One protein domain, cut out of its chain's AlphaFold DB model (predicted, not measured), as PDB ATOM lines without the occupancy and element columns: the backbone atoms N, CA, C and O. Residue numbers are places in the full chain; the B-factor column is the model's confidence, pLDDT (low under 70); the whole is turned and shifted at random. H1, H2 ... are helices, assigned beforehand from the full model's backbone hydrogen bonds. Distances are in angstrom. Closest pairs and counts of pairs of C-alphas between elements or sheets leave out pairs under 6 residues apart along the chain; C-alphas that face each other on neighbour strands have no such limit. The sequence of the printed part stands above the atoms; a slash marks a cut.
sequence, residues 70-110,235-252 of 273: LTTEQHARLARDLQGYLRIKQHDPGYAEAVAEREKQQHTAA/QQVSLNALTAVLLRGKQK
ATOM      1  N   LEU A  70    -174.732 156.217  36.750       79.75
ATOM      2  CA  LEU A  70    -175.933 155.395  36.787       79.75
ATOM      3  C   LEU A  70    -176.787 155.677  38.025       79.75
ATOM      4  O   LEU A  70    -176.275 156.010  39.099       79.75
ATOM      5  N   THR A  71    -178.097 155.471  37.911       83.81
ATOM      6  CA  THR A  71    -178.980 155.456  39.084       83.81
ATOM      7  C   THR A  71    -178.739 154.196  39.920       83.81
ATOM      8  O   THR A  71    -178.142 153.219  39.459       83.81
ATOM      9  N   THR A  72    -179.182 154.189  41.178       81.75
ATOM     10  CA  THR A  72    -179.042 153.018  42.065       81.75
ATOM     11  C   THR A  72    -179.673 151.760  41.461       81.75
ATOM     12  O   THR A  72    -179.093 150.680  41.543       81.75
ATOM     13  N   GLU A  73    -180.821 151.899  40.797       82.69
ATOM     14  CA  GLU A  73    -181.522 150.783  40.160       82.69
ATOM     15  C   GLU A  73    -180.736 150.206  38.976       82.69
ATOM     16  O   GLU A  73    -180.541 148.995  38.875       82.69
ATOM     17  N   GLN A  74    -180.221 151.067  38.100       80.31
ATOM     18  CA  GLN A  74    -179.419 150.635  36.957       80.31
ATOM     19  C   GLN A  74    -178.101 149.984  37.403       80.31
ATOM     20  O   GLN A  74    -177.640 149.030  36.778       80.31
ATOM     21  N   HIS A  75    -177.509 150.457  38.505       79.88
ATOM     22  CA  HIS A  75    -176.347 149.807  39.110       79.88
ATOM     23  C   HIS A  75    -176.683 148.401  39.626       79.88
ATOM     24  O   HIS A  75    -175.883 147.488  39.434       79.88
ATOM     25  N   ALA A  76    -177.848 148.214  40.251       82.00
ATOM     26  CA  ALA A  76    -178.294 146.906  40.727       82.00
ATOM     27  C   ALA A  76    -178.567 145.931  39.570       82.00
ATOM     28  O   ALA A  76    -178.197 144.762  39.656       82.00
ATOM     29  N   ARG A  77    -179.154 146.416  38.466       82.81
ATOM     30  CA  ARG A  77    -179.322 145.638  37.225       82.81
ATOM     31  C   ARG A  77    -177.965 145.206  36.662       82.81
ATOM     32  O   ARG A  77    -177.697 144.018  36.579       82.81
ATOM     33  N   LEU A  78    -177.043 146.151  36.457       82.19
ATOM     34  CA  LEU A  78    -175.696 145.847  35.961       82.19
ATOM     35  C   LEU A  78    -174.927 144.867  36.869       82.19
ATOM     36  O   LEU A  78    -174.134 144.061  36.381       82.19
ATOM     37  N   ALA A  79    -175.126 144.945  38.187       82.56
ATOM     38  CA  ALA A  79    -174.516 144.021  39.137       82.56
ATOM     39  C   ALA A  79    -175.062 142.592  38.983       82.56
ATOM     40  O   ALA A  79    -174.261 141.654  38.979       82.56
ATOM     41  N   ARG A  80    -176.382 142.427  38.799       84.25
ATOM     42  CA  ARG A  80    -177.003 141.126  38.500       84.25
ATOM     43  C   ARG A  80    -176.489 140.554  37.181       84.25
ATOM     44  O   ARG A  80    -175.985 139.434  37.178       84.25
ATOM     45  N   ASP A  81    -176.469 141.356  36.119       81.31
ATOM     46  CA  ASP A  81    -175.965 140.937  34.801       81.31
ATOM     47  C   ASP A  81    -174.491 140.500  34.877       81.31
ATOM     48  O   ASP A  81    -174.050 139.521  34.270       81.31
ATOM     49  N   LEU A  82    -173.681 141.227  35.657       82.00
ATOM     50  CA  LEU A  82    -172.286 140.876  35.904       82.00
ATOM     51  C   LEU A  82    -172.144 139.566  36.676       82.00
ATOM     52  O   LEU A  82    -171.259 138.779  36.339       82.00
ATOM     53  N   GLN A  83    -172.998 139.322  37.664       81.69
ATOM     54  CA  GLN A  83    -172.988 138.081  38.425       81.69
ATOM     55  C   GLN A  83    -173.421 136.881  37.571       81.69
ATOM     56  O   GLN A  83    -172.745 135.852  37.612       81.69
ATOM     57  N   GLY A  84    -174.454 137.030  36.734       78.69
ATOM     58  CA  GLY A  84    -174.877 136.008  35.769       78.69
ATOM     59  C   GLY A  84    -173.756 135.639  34.796       78.69
ATOM     60  O   GLY A  84    -173.393 134.471  34.662       78.69
ATOM     61  N   TYR A  85    -173.094 136.645  34.216       73.56
ATOM     62  CA  TYR A  85    -171.942 136.427  33.335       73.56
ATOM     63  C   TYR A  85    -170.786 135.670  34.010       73.56
ATOM     64  O   TYR A  85    -170.144 134.822  33.389       73.56
ATOM     65  N   LEU A  86    -170.485 135.980  35.277       75.94
ATOM     66  CA  LEU A  86    -169.426 135.288  36.018       75.94
ATOM     67  C   LEU A  86    -169.800 133.833  36.326       75.94
ATOM     68  O   LEU A  86    -168.926 132.972  36.256       75.94
ATOM     69  N   ARG A  87    -171.079 133.551  36.594       77.25
ATOM     70  CA  ARG A  87    -171.586 132.190  36.819       77.25
ATOM     71  C   ARG A  87    -171.453 131.324  35.565       77.25
ATOM     72  O   ARG A  87    -170.910 130.227  35.659       77.25
ATOM     73  N   ILE A  88    -171.846 131.843  34.397       73.62
ATOM     74  CA  ILE A  88    -171.694 131.149  33.102       73.62
ATOM     75  C   ILE A  88    -170.215 130.835  32.839       73.62
ATOM     76  O   ILE A  88    -169.860 129.702  32.528       73.62
ATOM     77  N   LYS A  89    -169.321 131.807  33.068       68.88
ATOM     78  CA  LYS A  89    -167.874 131.604  32.902       68.88
ATOM     79  C   LYS A  89    -167.263 130.545  33.816       68.88
ATOM     80  O   LYS A  89    -166.219 129.999  33.471       68.88
ATOM     81  N   GLN A  90    -167.834 130.331  34.998       70.19
ATOM     82  CA  GLN A  90    -167.271 129.435  36.008       70.19
ATOM     83  C   GLN A  90    -167.866 128.025  35.964       70.19
ATOM     84  O   GLN A  90    -167.187 127.096  36.390       70.19
ATOM     85  N   HIS A  91    -169.099 127.858  35.477       63.34
ATOM     86  CA  HIS A  91    -169.856 126.617  35.661       63.34
ATOM     87  C   HIS A  91    -170.313 125.935  34.364       63.34
ATOM     88  O   HIS A  91    -170.811 124.811  34.427       63.34
ATOM     89  N   ASP A  92    -170.138 126.571  33.201       64.56
ATOM     90  CA  ASP A  92    -170.524 125.987  31.918       64.56
ATOM     91  C   ASP A  92    -169.299 125.405  31.173       64.56
ATOM     92  O   ASP A  92    -168.450 126.164  30.685       64.56
ATOM     93  N   PRO A  93    -169.156 124.067  31.078       61.81
ATOM     94  CA  PRO A  93    -168.069 123.448  30.320       61.81
ATOM     95  C   PRO A  93    -168.168 123.728  28.810       61.81
ATOM     96  O   PRO A  93    -167.143 123.757  28.131       61.81
ATOM     97  N   GLY A  94    -169.372 124.007  28.294       69.00
ATOM     98  CA  GLY A  94    -169.610 124.371  26.900       69.00
ATOM     99  C   GLY A  94    -169.122 125.779  26.557       69.00
ATOM    100  O   GLY A  94    -168.670 126.003  25.437       69.00
ATOM    101  N   TYR A  95    -169.113 126.714  27.513       64.50
ATOM    102  CA  TYR A  95    -168.583 128.067  27.297       64.50
ATOM    103  C   TYR A  95    -167.077 128.066  26.997       64.50
ATOM    104  O   TYR A  95    -166.626 128.699  26.040       64.50
ATOM    105  N   ALA A  96    -166.281 127.337  27.786       65.38
ATOM    106  CA  ALA A  96    -164.836 127.239  27.567       65.38
ATOM    107  C   ALA A  96    -164.507 126.572  26.219       65.38
ATOM    108  O   ALA A  96    -163.607 127.020  25.503       65.38
ATOM    109  N   GLU A  97    -165.269 125.540  25.852       66.81
ATOM    110  CA  GLU A  97    -165.112 124.825  24.586       66.81
ATOM    111  C   GLU A  97    -165.541 125.689  23.387       66.81
ATOM    112  O   GLU A  97    -164.797 125.790  22.414       66.81
ATOM    113  N   ALA A  98    -166.652 126.429  23.488       68.62
ATOM    114  CA  ALA A  98    -167.121 127.358  22.456       68.62
ATOM    115  C   ALA A  98    -166.144 128.519  22.201       68.62
ATOM    116  O   ALA A  98    -165.949 128.930  21.053       68.62
ATOM    117  N   VAL A  99    -165.494 129.038  23.250       70.75
ATOM    118  CA  VAL A  99    -164.439 130.056  23.109       70.75
ATOM    119  C   VAL A  99    -163.223 129.470  22.384       70.75
ATOM    120  O   VAL A  99    -162.757 130.063  21.408       70.75
ATOM    121  N   ALA A 100    -162.759 128.282  22.784       71.38
ATOM    122  CA  ALA A 100    -161.622 127.609  22.150       71.38
ATOM    123  C   ALA A 100    -161.895 127.224  20.678       71.38
ATOM    124  O   ALA A 100    -161.018 127.345  19.819       71.38
ATOM    125  N   GLU A 101    -163.116 126.788  20.358       76.25
ATOM    126  CA  GLU A 101    -163.570 126.486  18.994       76.25
ATOM    127  C   GLU A 101    -163.521 127.745  18.111       76.25
ATOM    128  O   GLU A 101    -163.023 127.724  16.981       76.25
ATOM    129  N   ARG A 102    -163.987 128.880  18.645       71.31
ATOM    130  CA  ARG A 102    -164.022 130.158  17.928       71.31
ATOM    131  C   ARG A 102    -162.629 130.724  17.671       71.31
ATOM    132  O   ARG A 102    -162.401 131.304  16.610       71.31
ATOM    133  N   GLU A 103    -161.697 130.553  18.605       72.94
ATOM    134  CA  GLU A 103    -160.290 130.918  18.412       72.94
ATOM    135  C   GLU A 103    -159.652 130.091  17.287       72.94
ATOM    136  O   GLU A 103    -159.012 130.647  16.393       72.94
ATOM    137  N   LYS A 104    -159.914 128.779  17.224       74.31
ATOM    138  CA  LYS A 104    -159.443 127.932  16.113       74.31
ATOM    139  C   LYS A 104    -159.983 128.396  14.756       74.31
ATOM    140  O   LYS A 104    -159.227 128.443  13.787       74.31
ATOM    141  N   GLN A 105    -161.257 128.791  14.684       72.38
ATOM    142  CA  GLN A 105    -161.877 129.295  13.448       72.38
ATOM    143  C   GLN A 105    -161.296 130.646  12.986       72.38
ATOM    144  O   GLN A 105    -161.241 130.924  11.788       72.38
ATOM    145  N   GLN A 106    -160.810 131.483  13.905       66.88
ATOM    146  CA  GLN A 106    -160.144 132.742  13.552       66.88
ATOM    147  C   GLN A 106    -158.744 132.506  12.961       66.88
ATOM    148  O   GLN A 106    -158.350 133.180  12.008       66.88
ATOM    149  N   HIS A 107    -158.015 131.503  13.456       58.06
ATOM    150  CA  HIS A 107    -156.687 131.155  12.940       58.06
ATOM    151  C   HIS A 107    -156.750 130.478  11.555       58.06
ATOM    152  O   HIS A 107    -155.839 130.650  10.742       58.06
ATOM    153  N   THR A 108    -157.832 129.759  11.229       59.66
ATOM    154  CA  THR A 108    -158.034 129.191   9.881       59.66
ATOM    155  C   THR A 108    -158.459 130.246   8.856       59.66
ATOM    156  O   THR A 108    -158.025 130.170   7.705       59.66
ATOM    157  N   ALA A 109    -159.213 131.280   9.247       55.62
ATOM    158  CA  ALA A 109    -159.547 132.412   8.374       55.62
ATOM    159  C   ALA A 109    -158.319 133.275   8.006       55.62
ATOM    160  O   ALA A 109    -158.206 133.742   6.869       55.62
ATOM    161  N   ALA A 110    -157.360 133.421   8.930       54.78
ATOM    162  CA  ALA A 110    -156.088 134.100   8.669       54.78
ATOM    163  C   ALA A 110    -155.136 133.289   7.758       54.78
ATOM    164  O   ALA A 110    -154.310 133.871   7.062       54.78
ATOM    165  N   GLN A 235    -173.626 133.770  49.429       81.06
ATOM    166  CA  GLN A 235    -174.268 134.981  48.910       81.06
ATOM    167  C   GLN A 235    -173.555 136.250  49.408       81.06
ATOM    168  O   GLN A 235    -173.291 137.163  48.621       81.06
ATOM    169  N   GLN A 236    -173.162 136.292  50.685       85.62
ATOM    170  CA  GLN A 236    -172.440 137.420  51.275       85.62
ATOM    171  C   GLN A 236    -171.027 137.583  50.693       85.62
ATOM    172  O   GLN A 236    -170.594 138.710  50.439       85.62
ATOM    173  N   VAL A 237    -170.304 136.485  50.448       84.75
ATOM    174  CA  VAL A 237    -168.981 136.506  49.800       84.75
ATOM    175  C   VAL A 237    -169.092 137.027  48.366       84.75
ATOM    176  O   VAL A 237    -168.288 137.873  47.967       84.75
ATOM    177  N   SER A 238    -170.116 136.602  47.619       81.50
ATOM    178  CA  SER A 238    -170.385 137.109  46.268       81.50
ATOM    179  C   SER A 238    -170.677 138.616  46.264       81.50
ATOM    180  O   SER A 238    -170.073 139.378  45.503       81.50
ATOM    181  N   LEU A 239    -171.525 139.085  47.185       83.00
ATOM    182  CA  LEU A 239    -171.885 140.500  47.304       83.00
ATOM    183  C   LEU A 239    -170.674 141.368  47.690       83.00
ATOM    184  O   LEU A 239    -170.470 142.454  47.138       83.00
ATOM    185  N   ASN A 240    -169.807 140.862  48.569       82.12
ATOM    186  CA  ASN A 240    -168.548 141.516  48.927       82.12
ATOM    187  C   ASN A 240    -167.569 141.570  47.739       82.12
ATOM    188  O   ASN A 240    -166.915 142.595  47.528       82.12
ATOM    189  N   ALA A 241    -167.489 140.508  46.931       74.56
ATOM    190  CA  ALA A 241    -166.653 140.475  45.731       74.56
ATOM    191  C   ALA A 241    -167.120 141.495  44.677       74.56
ATOM    192  O   ALA A 241    -166.297 142.240  44.135       74.56
ATOM    193  N   LEU A 242    -168.433 141.597  44.443       75.31
ATOM    194  CA  LEU A 242    -169.028 142.622  43.578       75.31
ATOM    195  C   LEU A 242    -168.757 144.031  44.109       75.31
ATOM    196  O   LEU A 242    -168.312 144.902  43.360       75.31
ATOM    197  N   THR A 243    -168.939 144.240  45.414       81.81
ATOM    198  CA  THR A 243    -168.644 145.519  46.071       81.81
ATOM    199  C   THR A 243    -167.179 145.910  45.876       81.81
ATOM    200  O   THR A 243    -166.890 147.049  45.517       81.81
ATOM    201  N   ALA A 244    -166.241 144.967  46.002       74.88
ATOM    202  CA  ALA A 244    -164.822 145.217  45.758       74.88
ATOM    203  C   ALA A 244    -164.516 145.568  44.289       74.88
ATOM    204  O   ALA A 244    -163.686 146.438  44.028       74.88
ATOM    205  N   VAL A 245    -165.175 144.932  43.312       74.00
ATOM    206  CA  VAL A 245    -165.047 145.299  41.886       74.00
ATOM    207  C   VAL A 245    -165.562 146.720  41.643       74.00
ATOM    208  O   VAL A 245    -164.855 147.529  41.044       74.00
ATOM    209  N   LEU A 246    -166.740 147.053  42.169       75.56
ATOM    210  CA  LEU A 246    -167.341 148.378  42.014       75.56
ATOM    211  C   LEU A 246    -166.525 149.475  42.714       75.56
ATOM    212  O   LEU A 246    -166.372 150.569  42.168       75.56
ATOM    213  N   LEU A 247    -165.967 149.194  43.898       73.81
ATOM    214  CA  LEU A 247    -165.094 150.116  44.632       73.81
ATOM    215  C   LEU A 247    -163.761 150.340  43.913       73.81
ATOM    216  O   LEU A 247    -163.342 151.487  43.784       73.81
ATOM    217  N   ARG A 248    -163.138 149.290  43.362       70.44
ATOM    218  CA  ARG A 248    -161.951 149.434  42.496       70.44
ATOM    219  C   ARG A 248    -162.259 150.286  41.263       70.44
ATOM    220  O   ARG A 248    -161.457 151.141  40.895       70.44
ATOM    221  N   GLY A 249    -163.448 150.126  40.679       64.00
ATOM    222  CA  GLY A 249    -163.939 150.993  39.607       64.00
ATOM    223  C   GLY A 249    -164.176 152.447  40.044       64.00
ATOM    224  O   GLY A 249    -163.972 153.365  39.255       64.00
ATOM    225  N   LYS A 250    -164.594 152.705  41.293       66.75
ATOM    226  CA  LYS A 250    -164.695 154.070  41.855       66.75
ATOM    227  C   LYS A 250    -163.318 154.706  42.069       66.75
ATOM    228  O   LYS A 250    -163.103 155.803  41.572       66.75
ATOM    229  N   GLN A 251    -162.378 153.998  42.692       62.03
ATOM    230  CA  GLN A 251    -161.020 154.505  42.944       62.03
ATOM    231  C   GLN A 251    -160.279 154.829  41.641       62.03
ATOM    232  O   GLN A 251    -159.713 155.907  41.497       62.03
ATOM    233  N   LYS A 252    -160.371 153.946  40.637       60.50
ATOM    234  CA  LYS A 252    -159.770 154.177  39.316       60.50
ATOM    235  C   LYS A 252    -160.413 155.360  38.571       60.50
ATOM    236  O   LYS A 252    -159.750 156.008  37.769       60.50
TER     237      LYS A 252
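AT A GLANCE: This is residues 70 to 110 and 235 to 252 of the 273 residues of an uncharacterized protein of Salpingoeca rosetta (strain ATCC 50818 / BSB-021) (UniProt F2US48). Two long helices, H1 and H2, meet near their ends at a tight link and make an L, and a third helix, H3, crosses H1 near the middle of both, at a small distance from it. Most of H2, residues 97 to 110, sticks out from the rest as a free arm, and residues 247 to 252 at the end of H3 also stand free. The printed part has 59 residues, with three named helices in the order H1, H2, H3 and no named strand; the class is all helix. The whole is only just extended, close to loose, with a radius of gyration of the C-alphas of 16.0 A, and the elongated outline spans 44 by 25 by 19 A.

IN THESE COORDINATES: The printed part begins at Leu 70. H1 is residues 72 to 91, the longest helix by residues, and measures 28.7 A from its first C-alpha, at (-179.042, 153.018, 42.065), to its last. After Asp 92 comes H2, residues 93 to 110, 26.9 A long, which ends with C-alpha 110 at (-156.088, 134.100, 8.669). Beyond the cut, H3 is residues 235 to 252, 25.9 A long, and ends with C-alpha 252 at (-159.770, 154.177, 39.316).

HOW THE PARTS SIT: H1 and H2 only just touch, with 3 pairs of C-alphas within 8 A, and they touch only at the corner by their link. H1 touches H2 with residues 88 to 89 alone, and H2 touches H1 with residues 95 to 96 alone; the closest C-alphas of the two helices, those of Lys 89 and Tyr 95, are 6.7 A apart. The lines of H1 and H2 stand at 84 degrees, about perpendicular, and their centres are 24.3 A apart. H1 and H3 are close but not clearly touching; their closest C-alphas are those of Ala 79 and Leu 242, 7.2 A apart. They run opposite ways at a steep tilt of 65 degrees, with 11.8 A from centre to centre. H2 and H3 are apart. In H1, H2 and H3 every pair of O i and N i+4 is within hydrogen-bond range.

THE WHOLE: The two C-alphas farthest apart are those of Ala 110 and Gln 236, at 45.8 A. Residues 111 to 234 are not printed, and across this cut C-alphas 110 and 235 are 44.2 A apart. The link from H1 to H2 is tight. Without the stretches that stand free, the body has 32 residues and spans 32 by 20 by 14 A. The mean pLDDT of the printed part is 73.6, and the model's confidence is low, under 70, at residue 89 and residues 91 to 98, 106 to 110 and 249 to 252.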